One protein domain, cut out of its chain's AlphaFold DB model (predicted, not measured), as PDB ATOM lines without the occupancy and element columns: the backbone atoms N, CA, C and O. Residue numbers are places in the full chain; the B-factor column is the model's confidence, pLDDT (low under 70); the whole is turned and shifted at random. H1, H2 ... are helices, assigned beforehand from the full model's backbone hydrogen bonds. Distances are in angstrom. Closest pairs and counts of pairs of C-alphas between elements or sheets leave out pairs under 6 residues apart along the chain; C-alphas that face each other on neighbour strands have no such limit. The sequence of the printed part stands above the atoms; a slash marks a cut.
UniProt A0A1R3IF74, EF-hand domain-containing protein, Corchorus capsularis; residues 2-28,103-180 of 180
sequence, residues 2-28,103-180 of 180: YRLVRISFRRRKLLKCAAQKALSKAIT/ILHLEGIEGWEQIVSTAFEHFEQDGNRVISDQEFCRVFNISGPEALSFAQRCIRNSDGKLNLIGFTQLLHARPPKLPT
ATOM      1  N   TYR A   2     -20.643  48.320 -42.625       54.62
ATOM      2  CA  TYR A   2     -19.400  48.360 -41.822       54.62
ATOM      3  C   TYR A   2     -19.485  47.879 -40.355       54.62
ATOM      4  O   TYR A   2     -18.483  47.443 -39.793       54.62
ATOM      5  N   ARG A   3     -20.659  47.934 -39.707       55.94
ATOM      6  CA  ARG A   3     -20.813  47.535 -38.290       55.94
ATOM      7  C   ARG A   3     -20.673  46.027 -38.066       55.94
ATOM      8  O   ARG A   3     -19.983  45.624 -37.138       55.94
ATOM      9  N   LEU A   4     -21.292  45.204 -38.915       58.00
ATOM     10  CA  LEU A   4     -21.279  43.745 -38.754       58.00
ATOM     11  C   LEU A   4     -19.882  43.169 -38.992       58.00
ATOM     12  O   LEU A   4     -19.404  42.387 -38.178       58.00
ATOM     13  N   VAL A   5     -19.191  43.640 -40.033       58.97
ATOM     14  CA  VAL A   5     -17.802  43.254 -40.327       58.97
ATOM     15  C   VAL A   5     -16.877  43.608 -39.157       58.97
ATOM     16  O   VAL A   5     -16.089  42.775 -38.720       58.97
ATOM     17  N   ARG A   6     -17.029  44.806 -38.569       58.56
ATOM     18  CA  ARG A   6     -16.261  45.227 -37.384       58.56
ATOM     19  C   ARG A   6     -16.537  44.362 -36.152       58.56
ATOM     20  O   ARG A   6     -15.605  44.073 -35.405       58.56
ATOM     21  N   ILE A   7     -17.789  43.958 -35.923       65.44
ATOM     22  CA  ILE A   7     -18.157  43.082 -34.800       65.44
ATOM     23  C   ILE A   7     -17.563  41.685 -35.000       65.44
ATOM     24  O   ILE A   7     -16.926  41.172 -34.082       65.44
ATOM     25  N   SER A   8     -17.702  41.102 -36.193       60.09
ATOM     26  CA  SER A   8     -17.127  39.791 -36.522       60.09
ATOM     27  C   SER A   8     -15.603  39.792 -36.389       60.09
ATOM     28  O   SER A   8     -15.043  38.902 -35.754       60.09
ATOM     29  N   PHE A   9     -14.933  40.833 -36.893       58.47
ATOM     30  CA  PHE A   9     -13.483  40.990 -36.773       58.47
ATOM     31  C   PHE A   9     -13.026  41.075 -35.310       58.47
ATOM     32  O   PHE A   9     -12.106  40.368 -34.903       58.47
ATOM     33  N   ARG A  10     -13.706  41.885 -34.483       71.56
ATOM     34  CA  ARG A  10     -13.412  41.972 -33.042       71.56
ATOM     35  C   ARG A  10     -13.625  40.639 -32.335       71.56
ATOM     36  O   ARG A  10     -12.805  40.251 -31.513       71.56
ATOM     37  N   ARG A  11     -14.706  39.929 -32.657       74.12
ATOM     38  CA  ARG A  11     -15.034  38.632 -32.056       74.12
ATOM     39  C   ARG A  11     -14.014  37.557 -32.416       74.12
ATOM     40  O   ARG A  11     -13.575  36.854 -31.513       74.12
ATOM     41  N   ARG A  12     -13.590  37.495 -33.683       75.12
ATOM     42  CA  ARG A  12     -12.488  36.630 -34.125       75.12
ATOM     43  C   ARG A  12     -11.200  36.959 -33.385       75.12
ATOM     44  O   ARG A  12     -10.559  36.050 -32.876       75.12
ATOM     45  N   LYS A  13     -10.853  38.248 -33.286       74.12
ATOM     46  CA  LYS A  13      -9.652  38.697 -32.569       74.12
ATOM     47  C   LYS A  13      -9.676  38.241 -31.106       74.12
ATOM     48  O   LYS A  13      -8.698  37.672 -30.654       74.12
ATOM     49  N   LEU A  14     -10.796  38.419 -30.403       81.94
ATOM     50  CA  LEU A  14     -10.931  38.005 -29.000       81.94
ATOM     51  C   LEU A  14     -10.804  36.489 -28.811       81.94
ATOM     52  O   LEU A  14     -10.041  36.057 -27.957       81.94
ATOM     53  N   LEU A  15     -11.514  35.694 -29.619       83.75
ATOM     54  CA  LEU A  15     -11.424  34.232 -29.564       83.75
ATOM     55  C   LEU A  15      -9.999  33.755 -29.859       83.75
ATOM     56  O   LEU A  15      -9.453  32.956 -29.106       83.75
ATOM     57  N   LYS A  16      -9.371  34.299 -30.906       82.94
ATOM     58  CA  LYS A  16      -7.999  33.941 -31.275       82.94
ATOM     59  C   LYS A  16      -7.004  34.299 -30.170       82.94
ATOM     60  O   LYS A  16      -6.193  33.459 -29.809       82.94
ATOM     61  N   CYS A  17      -7.099  35.497 -29.589       80.88
ATOM     62  CA  CYS A  17      -6.246  35.889 -28.466       80.88
ATOM     63  C   CYS A  17      -6.440  34.969 -27.253       80.88
ATOM     64  O   CYS A  17      -5.459  34.591 -26.626       80.88
ATOM     65  N   ALA A  18      -7.680  34.577 -26.943       87.06
ATOM     66  CA  ALA A  18      -7.950  33.641 -25.856       87.06
ATOM     67  C   ALA A  18      -7.334  32.259 -26.123       87.06
ATOM     68  O   ALA A  18      -6.729  31.680 -25.225       87.06
ATOM     69  N   ALA A  19      -7.415  31.759 -27.359       88.38
ATOM     70  CA  ALA A  19      -6.796  30.490 -27.730       88.38
ATOM     71  C   ALA A  19      -5.264  30.543 -27.691       88.38
ATOM     72  O   ALA A  19      -4.635  29.634 -27.165       88.38
ATOM     73  N   GLN A  20      -4.660  31.629 -28.179       83.25
ATOM     74  CA  GLN A  20      -3.211  31.828 -28.110       83.25
ATOM     75  C   GLN A  20      -2.716  31.997 -26.665       83.25
ATOM     76  O   GLN A  20      -1.650  31.493 -26.334       83.25
ATOM     77  N   LYS A  21      -3.498  32.650 -25.792       84.00
ATOM     78  CA  LYS A  21      -3.203  32.738 -24.352       84.00
ATOM     79  C   LYS A  21      -3.307  31.375 -23.667       84.00
ATOM     80  O   LYS A  21      -2.508  31.053 -22.801       84.00
ATOM     81  N   ALA A  22      -4.286  30.563 -24.048       89.88
ATOM     82  CA  ALA A  22      -4.404  29.207 -23.530       89.88
ATOM     83  C   ALA A  22      -3.246  28.314 -24.010       89.88
ATOM     84  O   ALA A  22      -2.711  27.528 -23.234       89.88
ATOM     85  N   LEU A  23      -2.807  28.499 -25.261       87.38
ATOM     86  CA  LEU A  23      -1.633  27.831 -25.810       87.38
ATOM     87  C   LEU A  23      -0.349  28.238 -25.077       87.38
ATOM     88  O   LEU A  23       0.424  27.365 -24.707       87.38
ATOM     89  N   SER A  24      -0.141  29.529 -24.797       83.12
ATOM     90  CA  SER A  24       1.052  29.976 -24.064       83.12
ATOM     91  C   SER A  24       1.117  29.452 -22.627       83.12
ATOM     92  O   SER A  24       2.217  29.255 -22.124       83.12
ATOM     93  N   LYS A  25      -0.027  29.163 -21.991       85.12
ATOM     94  CA  LYS A  25      -0.087  28.491 -20.679       85.12
ATOM     95  C   LYS A  25       0.278  27.002 -20.734       85.12
ATOM     96  O   LYS A  25       0.761  26.470 -19.742       85.12
ATOM     97  N   ALA A  26      -0.002  26.333 -21.851       86.25
ATOM     98  CA  ALA A  26       0.190  24.890 -21.999       86.25
ATOM     99  C   ALA A  26       1.612  24.499 -22.403       86.25
ATOM    100  O   ALA A  26       2.035  23.374 -22.150       86.25
ATOM    101  N   ILE A  27       2.344  25.408 -23.047       78.50
ATOM    102  CA  ILE A  27       3.758  25.193 -23.340       78.50
ATOM    103  C   ILE A  27       4.505  25.309 -21.999       78.50
ATOM    104  O   ILE A  27       4.329  26.281 -21.266       78.50
ATOM    105  N   THR A  28       5.300  24.303 -21.640       71.31
ATOM    106  CA  THR A  28       6.126  24.297 -20.422       71.31
ATOM    107  C   THR A  28       7.521  24.875 -20.681       71.31
ATOM    108  O   THR A  28       7.965  24.992 -21.824       71.31
ATOM    109  N   ILE A 103       2.836  29.339 -34.630       68.94
ATOM    110  CA  ILE A 103       2.096  28.076 -34.541       68.94
ATOM    111  C   ILE A 103       2.667  27.031 -35.509       68.94
ATOM    112  O   ILE A 103       2.701  25.855 -35.166       68.94
ATOM    113  N   LEU A 104       3.199  27.444 -36.669       61.50
ATOM    114  CA  LEU A 104       3.786  26.511 -37.639       61.50
ATOM    115  C   LEU A 104       5.067  25.856 -37.114       61.50
ATOM    116  O   LEU A 104       5.343  24.705 -37.443       61.50
ATOM    117  N   HIS A 105       5.837  26.567 -36.289       68.88
ATOM    118  CA  HIS A 105       7.011  25.993 -35.635       68.88
ATOM    119  C   HIS A 105       6.619  25.025 -34.508       68.88
ATOM    120  O   HIS A 105       7.313  24.035 -34.295       68.88
ATOM    121  N   LEU A 106       5.502  25.272 -33.814       68.75
ATOM    122  CA  LEU A 106       5.010  24.396 -32.743       68.75
ATOM    123  C   LEU A 106       4.298  23.133 -33.250       68.75
ATOM    124  O   LEU A 106       4.370  22.096 -32.606       68.75
ATOM    125  N   GLU A 107       3.650  23.167 -34.413       71.38
ATOM    126  CA  GLU A 107       3.066  21.954 -35.013       71.38
ATOM    127  C   GLU A 107       4.125  20.874 -35.315       71.38
ATOM    128  O   GLU A 107       3.794  19.695 -35.415       71.38
ATOM    129  N   GLY A 108       5.395  21.270 -35.464       69.44
ATOM    130  CA  GLY A 108       6.513  20.374 -35.761       69.44
ATOM    131  C   GLY A 108       7.217  19.769 -34.544       69.44
ATOM    132  O   GLY A 108       8.109  18.943 -34.742       69.44
ATOM    133  N   ILE A 109       6.870  20.165 -33.312       74.12
ATOM    134  CA  ILE A 109       7.513  19.621 -32.106       74.12
ATOM    135  C   ILE A 109       6.824  18.343 -31.618       74.12
ATOM    136  O   ILE A 109       5.606  18.175 -31.715       74.12
ATOM    137  N   GLU A 110       7.619  17.433 -31.059       75.31
ATOM    138  CA  GLU A 110       7.105  16.232 -30.406       75.31
ATOM    139  C   GLU A 110       6.194  16.622 -29.229       75.31
ATOM    140  O   GLU A 110       6.516  17.510 -28.441       75.31
ATOM    141  N   GLY A 111       5.026  15.979 -29.130       81.25
ATOM    142  CA  GLY A 111       4.040  16.279 -28.088       81.25
ATOM    143  C   GLY A 111       3.048  17.404 -28.414       81.25
ATOM    144  O   GLY A 111       2.244  17.744 -27.548       81.25
ATOM    145  N   TRP A 112       3.026  17.944 -29.641       83.50
ATOM    146  CA  TRP A 112       2.053  18.971 -30.063       83.50
ATOM    147  C   TRP A 112       0.595  18.625 -29.713       83.50
ATOM    148  O   TRP A 112      -0.128  19.469 -29.188       83.50
ATOM    149  N   GLU A 113       0.157  17.382 -29.930       85.75
ATOM    150  CA  GLU A 113      -1.212  16.955 -29.598       85.75
ATOM    151  C   GLU A 113      -1.518  17.066 -28.095       85.75
ATOM    152  O   GLU A 113      -2.621  17.471 -27.708       85.75
ATOM    153  N   GLN A 114      -0.534  16.768 -27.242       88.25
ATOM    154  CA  GLN A 114      -0.655  16.905 -25.792       88.25
ATOM    155  C   GLN A 114      -0.708  18.383 -25.390       88.25
ATOM    156  O   GLN A 114      -1.569  18.766 -24.601       88.25
ATOM    157  N   ILE A 115       0.144  19.223 -25.990       87.62
ATOM    158  CA  ILE A 115       0.152  20.677 -25.766       87.62
ATOM    159  C   ILE A 115      -1.196  21.284 -26.160       87.62
ATOM    160  O   ILE A 115      -1.777  22.049 -25.394       87.62
ATOM    161  N   VAL A 116      -1.734  20.921 -27.327       90.19
ATOM    162  CA  VAL A 116      -3.047  21.391 -27.794       90.19
ATOM    163  C   VAL A 116      -4.163  20.932 -26.860       90.19
ATOM    164  O   VAL A 116      -5.080  21.708 -26.590       90.19
ATOM    165  N   SER A 117      -4.082  19.709 -26.334       92.31
ATOM    166  CA  SER A 117      -5.062  19.184 -25.377       92.31
ATOM    167  C   SER A 117      -5.038  19.966 -24.061       92.31
ATOM    168  O   SER A 117      -6.077  20.456 -23.624       92.31
ATOM    169  N   THR A 118      -3.857  20.194 -23.480       92.62
ATOM    170  CA  THR A 118      -3.695  21.015 -22.267       92.62
ATOM    171  C   THR A 118      -4.091  22.477 -22.508       92.62
ATOM    172  O   THR A 118      -4.756  23.101 -21.680       92.62
ATOM    173  N   ALA A 119      -3.775  23.035 -23.678       92.06
ATOM    174  CA  ALA A 119      -4.211  24.375 -24.060       92.06
ATOM    175  C   ALA A 119      -5.736  24.463 -24.146       92.06
ATOM    176  O   ALA A 119      -6.327  25.457 -23.728       92.06
ATOM    177  N   PHE A 120      -6.393  23.423 -24.655       95.19
ATOM    178  CA  PHE A 120      -7.845  23.382 -24.704       95.19
ATOM    179  C   PHE A 120      -8.470  23.356 -23.303       95.19
ATOM    180  O   PHE A 120      -9.472  24.032 -23.090       95.19
ATOM    181  N   GLU A 121      -7.863  22.677 -22.327       95.25
ATOM    182  CA  GLU A 121      -8.321  22.708 -20.928       95.25
ATOM    183  C   GLU A 121      -8.263  24.124 -20.335       95.25
ATOM    184  O   GLU A 121      -9.229  24.585 -19.721       95.25
ATOM    185  N   HIS A 122      -7.173  24.860 -20.574       93.12
ATOM    186  CA  HIS A 122      -7.081  26.270 -20.179       93.12
ATOM    187  C   HIS A 122      -8.099  27.148 -20.920       93.12
ATOM    188  O   HIS A 122      -8.702  28.051 -20.336       93.12
ATOM    189  N   PHE A 123      -8.314  26.884 -22.209       94.44
ATOM    190  CA  PHE A 123      -9.292  27.606 -23.012       94.44
ATOM    191  C   PHE A 123     -10.721  27.355 -22.522       94.44
ATOM    192  O   PHE A 123     -11.499  28.302 -22.460       94.44
ATOM    193  N   GLU A 124     -11.065  26.128 -22.123       94.56
ATOM    194  CA  GLU A 124     -12.383  25.780 -21.571       94.56
ATOM    195  C   GLU A 124     -12.745  26.629 -20.346       94.56
ATOM    196  O   GLU A 124     -13.909  27.005 -20.180       94.56
ATOM    197  N   GLN A 125     -11.751  26.959 -19.516       91.56
ATOM    198  CA  GLN A 125     -11.932  27.740 -18.292       91.56
ATOM    199  C   GLN A 125     -12.075  29.240 -18.572       91.56
ATOM    200  O   GLN A 125     -13.019  29.871 -18.096       91.56
ATOM    201  N   ASP A 126     -11.168  29.801 -19.377       85.12
ATOM    202  CA  ASP A 126     -10.995  31.257 -19.462       85.12
ATOM    203  C   ASP A 126     -11.508  31.877 -20.774       85.12
ATOM    204  O   ASP A 126     -11.752  33.085 -20.848       85.12
ATOM    205  N   GLY A 127     -11.629  31.081 -21.840       84.50
ATOM    206  CA  GLY A 127     -11.764  31.580 -23.212       84.50
ATOM    207  C   GLY A 127     -12.940  31.021 -24.007       84.50
ATOM    208  O   GLY A 127     -13.401  31.677 -24.951       84.50
ATOM    209  N   ASN A 128     -13.445  29.838 -23.645       93.81
ATOM    210  CA  ASN A 128     -14.459  29.145 -24.422       93.81
ATOM    211  C   ASN A 128     -15.860  29.639 -24.081       93.81
ATOM    212  O   ASN A 128     -16.429  29.384 -23.012       93.81
ATOM    213  N   ARG A 129     -16.434  30.347 -25.045       91.69
ATOM    214  CA  ARG A 129     -17.753  30.960 -24.952       91.69
ATOM    215  C   ARG A 129     -18.719  30.291 -25.916       91.69
ATOM    216  O   ARG A 129     -18.315  29.761 -26.948       91.69
ATOM    217  N   VAL A 130     -20.005  30.420 -25.613       93.06
ATOM    218  CA  VAL A 130     -21.073  29.986 -26.513       93.06
ATOM    219  C   VAL A 130     -20.964  30.733 -27.847       93.06
ATOM    220  O   VAL A 130     -20.775  31.954 -27.874       93.06
ATOM    221  N   ILE A 131     -21.080  29.998 -28.951       91.12
ATOM    222  CA  ILE A 131     -21.023  30.518 -30.316       91.12
ATOM    223  C   ILE A 131     -22.059  29.796 -31.182       91.12
ATOM    224  O   ILE A 131     -22.207  28.583 -31.103       91.12
ATOM    225  N   SER A 132     -22.803  30.536 -32.007       90.94
ATOM    226  CA  SER A 132     -23.739  29.924 -32.960       90.94
ATOM    227  C   SER A 132     -23.030  29.500 -34.243       90.94
ATOM    228  O   SER A 132     -22.030  30.111 -34.621       90.94
ATOM    229  N   ASP A 133     -23.595  28.540 -34.978       89.81
ATOM    230  CA  ASP A 133     -23.066  28.098 -36.279       89.81
ATOM    231  C   ASP A 133     -22.832  29.278 -37.236       89.81
ATOM    232  O   ASP A 133     -21.785  29.410 -37.867       89.81
ATOM    233  N   GLN A 134     -23.793  30.207 -37.297       87.88
ATOM    234  CA  GLN A 134     -23.687  31.407 -38.128       87.88
ATOM    235  C   GLN A 134     -22.560  32.338 -37.671       87.88
ATOM    236  O   GLN A 134     -21.891  32.957 -38.502       87.88
ATOM    237  N   GLU A 135     -22.372  32.488 -36.358       86.75
ATOM    238  CA  GLU A 135     -21.278  33.285 -35.816       86.75
ATOM    239  C   GLU A 135     -19.933  32.625 -36.100       86.75
ATOM    240  O   GLU A 135     -19.019  33.322 -36.535       86.75
ATOM    241  N   PHE A 136     -19.828  31.308 -35.935       88.69
ATOM    242  CA  PHE A 136     -18.642  30.534 -36.275       88.69
ATOM    243  C   PHE A 136     -18.259  30.746 -37.742       88.69
ATOM    244  O   PHE A 136     -17.179  31.259 -38.024       88.69
ATOM    245  N   CYS A 137     -19.171  30.507 -38.688       87.44
ATOM    246  CA  CYS A 137     -18.889  30.717 -40.110       87.44
ATOM    247  C   CYS A 137     -18.385  32.141 -40.409       87.44
ATOM    248  O   CYS A 137     -17.428  32.323 -41.159       87.44
ATOM    249  N   ARG A 138     -18.961  33.168 -39.767       84.31
ATOM    250  CA  ARG A 138     -18.515  34.566 -39.923       84.31
ATOM    251  C   ARG A 138     -17.150  34.833 -39.297       84.31
ATOM    252  O   ARG A 138     -16.351  35.562 -39.877       84.31
ATOM    253  N   VAL A 139     -16.900  34.295 -38.105       81.75
ATOM    254  CA  VAL A 139     -15.635  34.448 -37.373       81.75
ATOM    255  C   VAL A 139     -14.495  33.799 -38.147       81.75
ATOM    256  O   VAL A 139     -13.415  34.377 -38.233       81.75
ATOM    257  N   PHE A 140     -14.740  32.646 -38.757       79.38
ATOM    258  CA  PHE A 140     -13.735  31.890 -39.497       79.38
ATOM    259  C   PHE A 140     -13.709  32.201 -41.001       79.38
ATOM    260  O   PHE A 140     -12.868  31.666 -41.717       79.38
ATOM    261  N   ASN A 141     -14.581  33.101 -41.473       81.94
ATOM    262  CA  ASN A 141     -14.752  33.435 -42.888       81.94
ATOM    263  C   ASN A 141     -14.971  32.184 -43.764       81.94
ATOM    264  O   ASN A 141     -14.387  32.055 -44.839       81.94
ATOM    265  N   ILE A 142     -15.789  31.254 -43.267       82.94
ATOM    266  CA  ILE A 142     -16.162  30.011 -43.947       82.94
ATOM    267  C   ILE A 142     -17.499  30.245 -44.648       82.94
ATOM    268  O   ILE A 142     -18.467  30.715 -44.044       82.94
ATOM    269  N   SER A 143     -17.551  29.908 -45.929       83.50
ATOM    270  CA  SER A 143     -18.734  30.030 -46.778       83.50
ATOM    271  C   SER A 143     -18.827  28.833 -47.713       83.50
ATOM    272  O   SER A 143     -17.800  28.302 -48.119       83.50
ATOM    273  N   GLY A 144     -20.047  28.452 -48.087       85.62
ATOM    274  CA  GLY A 144     -20.309  27.337 -48.996       85.62
ATOM    275  C   GLY A 144     -21.308  26.333 -48.415       85.62
ATOM    276  O   GLY A 144     -21.732  26.493 -47.266       85.62
ATOM    277  N   PRO A 145     -21.690  25.308 -49.197       82.81
ATOM    278  CA  PRO A 145     -22.680  24.307 -48.793       82.81
ATOM    279  C   PRO A 145     -22.306  23.572 -47.496       82.81
ATOM    280  O   PRO A 145     -23.170  23.282 -46.674       82.81
ATOM    281  N   GLU A 146     -21.010  23.340 -47.274       86.44
ATOM    282  CA  GLU A 146     -20.474  22.600 -46.121       86.44
ATOM    283  C   GLU A 146     -20.183  23.479 -44.893       86.44
ATOM    284  O   GLU A 146     -19.758  22.980 -43.853       86.44
ATOM    285  N   ALA A 147     -20.390  24.798 -44.972       85.88
ATOM    286  CA  ALA A 147     -20.007  25.702 -43.885       85.88
ATOM    287  C   ALA A 147     -20.754  25.385 -42.577       85.88
ATOM    288  O   ALA A 147     -20.154  25.368 -41.502       85.88
ATOM    289  N   LEU A 148     -22.056  25.095 -42.675       86.50
ATOM    290  CA  LEU A 148     -22.892  24.767 -41.517       86.50
ATOM    291  C   LEU A 148     -22.539  23.404 -40.917       86.50
ATOM    292  O   LEU A 148     -22.395  23.307 -39.702       86.50
ATOM    293  N   SER A 149     -22.342  22.373 -41.742       89.44
ATOM    294  CA  SER A 149     -21.957  21.044 -41.250       89.44
ATOM    295  C   SER A 149     -20.573  21.068 -40.598       89.44
ATOM    296  O   SER A 149     -20.353  20.438 -39.562       89.44
ATOM    297  N   PHE A 150     -19.644  21.855 -41.143       88.69
ATOM    298  CA  PHE A 150     -18.338  22.070 -40.534       88.69
ATOM    299  C   PHE A 150     -18.438  22.798 -39.186       88.69
ATOM    300  O   PHE A 150     -17.781  22.383 -38.228       88.69
ATOM    301  N   ALA A 151     -19.273  23.838 -39.084       90.12
ATOM    302  CA  ALA A 151     -19.520  24.540 -37.825       90.12
ATOM    303  C   ALA A 151     -20.101  23.599 -36.757       90.12
ATOM    304  O   ALA A 151     -19.571  23.534 -35.650       90.12
ATOM    305  N   GLN A 152     -21.097  22.787 -37.117       91.31
ATOM    306  CA  GLN A 152     -21.721  21.804 -36.223       91.31
ATOM    307  C   GLN A 152     -20.747  20.723 -35.743       91.31
ATOM    308  O   GLN A 152     -20.864  20.226 -34.629       91.31
ATOM    309  N   ARG A 153     -19.738  20.376 -36.548       93.12
ATOM    310  CA  ARG A 153     -18.663  19.469 -36.123       93.12
ATOM    311  C   ARG A 153     -17.690  20.115 -35.134       93.12
ATOM    312  O   ARG A 153     -17.034  19.402 -34.380       93.12
ATOM    313  N   CYS A 154     -17.572  21.440 -35.147       92.75
ATOM    314  CA  CYS A 154     -16.664  22.206 -34.290       92.75
ATOM    315  C   CYS A 154     -17.329  22.711 -32.998       92.75
ATOM    316  O   CYS A 154     -16.627  23.144 -32.084       92.75
ATOM    317  N   ILE A 155     -18.662  22.679 -32.924       94.44
ATOM    318  CA  ILE A 155     -19.458  23.189 -31.805       94.44
ATOM    319  C   ILE A 155     -20.122  22.016 -31.082       94.44
ATOM    320  O   ILE A 155     -20.735  21.143 -31.689       94.44
ATOM    321  N   ARG A 156     -19.990  21.977 -29.759       95.25
ATOM    322  CA  ARG A 156     -20.551  20.931 -28.911       95.25
ATOM    323  C   ARG A 156     -22.050  21.163 -28.702       95.25
ATOM    324  O   ARG A 156     -22.464  22.214 -28.222       95.25
ATOM    325  N   ASN A 157     -22.860  20.141 -28.974       92.38
ATOM    326  CA  ASN A 157     -24.321  20.212 -28.833       92.38
ATOM    327  C   ASN A 157     -24.806  20.445 -27.390       92.38
ATOM    328  O   ASN A 157     -25.910  20.942 -27.200       92.38
ATOM    329  N   SER A 158     -24.020  20.068 -26.374       93.44
ATOM    330  CA  SER A 158     -24.452  20.152 -24.971       93.44
ATOM    331  C   SER A 158     -24.508  21.579 -24.428       93.44
ATOM    332  O   SER A 158     -25.326  21.857 -23.559       93.44
ATOM    333  N   ASP A 159     -23.633  22.469 -24.899       94.06
ATOM    334  CA  ASP A 159     -23.483  23.825 -24.356       94.06
ATOM    335  C   ASP A 159     -23.203  24.906 -25.415       94.06
ATOM    336  O   ASP A 159     -23.082  26.082 -25.074       94.06
ATOM    337  N   GLY A 160     -23.106  24.539 -26.696       93.31
ATOM    338  CA  GLY A 160     -22.858  25.475 -27.794       93.31
ATOM    339  C   GLY A 160     -21.456  26.089 -27.784       93.31
ATOM    340  O   GLY A 160     -21.249  27.146 -28.384       93.31
ATOM    341  N   LYS A 161     -20.496  25.476 -27.083       95.50
ATOM    342  CA  LYS A 161     -19.094  25.912 -27.045       95.50
ATOM    343  C   LYS A 161     -18.246  25.183 -28.085       95.50
ATOM    344  O   LYS A 161     -18.653  24.146 -28.607       95.50
ATOM    345  N   LEU A 162     -17.054  25.703 -28.382       94.38
ATOM    346  CA  LEU A 162     -16.120  25.000 -29.265       94.38
ATOM    347  C   LEU A 162     -15.674  23.684 -28.623       94.38
ATOM    348  O   LEU A 162     -15.372  23.647 -27.435       94.38
ATOM    349  N   ASN A 163     -15.595  22.615 -29.403       94.81
ATOM    350  CA  ASN A 163     -14.866  21.416 -28.997       94.81
ATOM    351  C   ASN A 163     -13.381  21.538 -29.390       94.81
ATOM    352  O   ASN A 163     -12.968  22.536 -29.990       94.81
ATOM    353  N   LEU A 164     -12.587  20.506 -29.094       93.31
ATOM    354  CA  LEU A 164     -11.161  20.478 -29.424       93.31
ATOM    355  C   LEU A 164     -10.903  20.737 -30.919       93.31
ATOM    356  O   LEU A 164     -10.014  21.506 -31.259       93.31
ATOM    357  N   ILE A 165     -11.736  20.187 -31.812       91.31
ATOM    358  CA  ILE A 165     -11.622  20.412 -33.262       91.31
ATOM    359  C   ILE A 165     -11.785  21.902 -33.574       91.31
ATOM    360  O   ILE A 165     -10.950  22.481 -34.266       91.31
ATOM    361  N   GLY A 166     -12.836  22.537 -33.049       90.94
ATOM    362  CA  GLY A 166     -13.079  23.969 -33.229       90.94
ATOM    363  C   GLY A 166     -11.963  24.846 -32.657       90.94
ATOM    364  O   GLY A 166     -11.597  25.849 -33.269       90.94
ATOM    365  N   PHE A 167     -11.385  24.448 -31.522       91.75
ATOM    366  CA  PHE A 167     -10.228  25.110 -30.920       91.75
ATOM    367  C   PHE A 167      -8.964  24.988 -31.781       91.75
ATOM    368  O   PHE A 167      -8.311  25.992 -32.055       91.75
ATOM    369  N   THR A 168      -8.650  23.803 -32.301       88.69
ATOM    370  CA  THR A 168      -7.513  23.604 -33.212       88.69
ATOM    371  C   THR A 168      -7.656  24.458 -34.476       88.69
ATOM    372  O   THR A 168      -6.699  25.088 -34.919       88.69
ATOM    373  N   GLN A 169      -8.872  24.580 -35.024       85.19
ATOM    374  CA  GLN A 169      -9.128  25.490 -36.150       85.19
ATOM    375  C   GLN A 169      -8.909  26.964 -35.794       85.19
ATOM    376  O   GLN A 169      -8.589  27.764 -36.667       85.19
ATOM    377  N   LEU A 170      -9.098  27.345 -34.529       84.62
ATOM    378  CA  LEU A 170      -8.883  28.708 -34.045       84.62
ATOM    379  C   LEU A 170      -7.398  29.059 -33.921       84.62
ATOM    380  O   LEU A 170      -7.030  30.212 -34.168       84.62
ATOM    381  N   LEU A 171      -6.561  28.076 -33.575       82.25
ATOM    382  CA  LEU A 171      -5.107  28.214 -33.590       82.25
ATOM    383  C   LEU A 171      -4.604  28.394 -35.027       82.25
ATOM    384  O   LEU A 171      -3.857  29.330 -35.316       82.25
ATOM    385  N   HIS A 172      -5.084  27.582 -35.966       74.50
ATOM    386  CA  HIS A 172      -4.645  27.678 -37.354       74.50
ATOM    387  C   HIS A 172      -5.148  28.975 -38.020       74.50
ATOM    388  O   HIS A 172      -6.338  29.233 -38.185       74.50
ATOM    389  N   ALA A 173      -4.222  29.839 -38.450       55.03
ATOM    390  CA  ALA A 173      -4.554  31.141 -39.043       55.03
ATOM    391  C   ALA A 173      -5.187  31.056 -40.449       55.03
ATOM    392  O   ALA A 173      -5.650  32.075 -40.977       55.03
ATOM    393  N   ARG A 174      -5.209  29.866 -41.061       54.84
ATOM    394  CA  ARG A 174      -5.765  29.626 -42.397       54.84
ATOM    395  C   ARG A 174      -7.213  29.136 -42.305       54.84
ATOM    396  O   ARG A 174      -7.523  28.358 -41.409       54.84
ATOM    397  N   PRO A 175      -8.096  29.562 -43.228       52.50
ATOM    398  CA  PRO A 175      -9.411  28.951 -43.338       52.50
ATOM    399  C   PRO A 175      -9.237  27.436 -43.555       52.50
ATOM    400  O   PRO A 175      -8.344  27.039 -44.316       52.50
ATOM    401  N   PRO A 176     -10.042  26.595 -42.883       54.22
ATOM    402  CA  PRO A 176      -9.968  25.151 -43.047       54.22
ATOM    403  C   PRO A 176     -10.112  24.796 -44.523       54.22
ATOM    404  O   PRO A 176     -11.010  25.299 -45.202       54.22
ATOM    405  N   LYS A 177      -9.244  23.911 -45.027       51.88
ATOM    406  CA  LYS A 177      -9.532  23.222 -46.285       51.88
ATOM    407  C   LYS A 177     -10.752  22.349 -46.016       51.88
ATOM    408  O   LYS A 177     -10.660  21.395 -45.244       51.88
ATOM    409  N   LEU A 178     -11.893  22.735 -46.577       50.38
ATOM    410  CA  LEU A 178     -13.076  21.891 -46.549       50.38
ATOM    411  C   LEU A 178     -12.723  20.575 -47.266       50.38
ATOM    412  O   LEU A 178     -12.038  20.628 -48.294       50.38
ATOM    413  N   PRO A 179     -13.077  19.408 -46.702       46.22
ATOM    414  CA  PRO A 179     -12.889  18.147 -47.402       46.22
ATOM    415  C   PRO A 179     -13.723  18.174 -48.689       46.22
ATOM    416  O   PRO A 179     -14.917  18.445 -48.630       46.22
ATOM    417  N   THR A 180     -13.056  17.946 -49.822       41.88
ATOM    418  CA  THR A 180     -13.665  17.759 -51.152       41.88
ATOM    419  C   THR A 180     -14.500  16.496 -51.226       41.88
ATOM    420  O   THR A 180     -14.045  15.491 -50.629       41.88
TER     421      THR A 180
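This is residues 2 to 28 and 103 to 180 of the 180 residues of the protein "EF-hand domain-containing protein" of Corchorus capsularis (UniProt A0A1R3IF74). What is the overall shape? One long helix, H1, runs along one side of a group of short helices and is crossed by three of them in turn, H4, H6 and H3. H6 sits in the middle, H5 packs on H4 and H6, and tiny H2 lies near H3 and H6 without clearly touching either. What is it made of? The printed part has 105 residues with six named helices, H1 to H6 in order along the chain, and no named strand; the class is all helix, meaning that the named elements are helices. It is compact, with a radius of gyration of the C-alphas of 13.6 A and spans of 39 by 31 by 29 A.

Where does the first helix run? H1, residues 2 to 26, starts with C-alpha 2 at (-19.400, 48.360, -41.822) and reaches C-alpha 26 at (0.190, 24.890, -21.999), 36.4 A away. What follows beyond the cut? H2 is residues 103 to 106, 5.0 A long, and H3 is residues 112 to 126, 20.8 A long. Where are the last three helices? H4 is residues 133 to 140, 10.6 A long; H5, residues 147 to 154, and H6, residues 164 to 171, are 10.7 A each. H6 ends with C-alpha 171 at (-5.107, 28.214, -33.590).

What touches H1, one of two hubs with three helices touching each? Residues 8 to 12 touch H4, about perpendicular at 77 degrees, with the C-alphas of Arg 12 and Val 139 closest at 5.0 A. Residues 15 to 20 touch H6 at 74 degrees, about perpendicular, the closest C-alphas being those of Lys 16 and Leu 170, 6.0 A apart. Residues 18 to 26 touch H3 at a steep tilt of 61 degrees, opposite ways, with the C-alphas of Leu 23 and Ala 119 closest at 4.7 A. What else touches H6, the other hub? H3 touches it with residues 116 to 120, about perpendicular at 87 degrees, closest at the C-alphas of Phe 120 and Leu 164, 6.5 A. H5 touches it at 68 degrees, opposite ways, a tilt only just steep, and the closest C-alphas, of Cys 154 and Gly 166, are 4.1 A apart. What of the other helices and the backbones? H4 and H5 touch about perpendicular at 88 degrees, closest at the C-alphas of Asp 133 and Ala 151, 5.3 A, and H2 touches no helix. Every O i to N i+4 pair is within hydrogen-bond range in H1, H3, H4, H5 and H6, while H2 is too short for such a pair.

How large is it, and where is it cut? The two C-alphas farthest apart, of Tyr 2 and Glu 110, are 43.2 A apart; residues 29 to 102 are not printed, and C-alphas 28 and 103 are 15.2 A apart across the cut. Where is the model less sure? The mean pLDDT of the printed part is 81.0, and residues 2 to 9, 103 to 106, 108 and 173 to 180 are under 70.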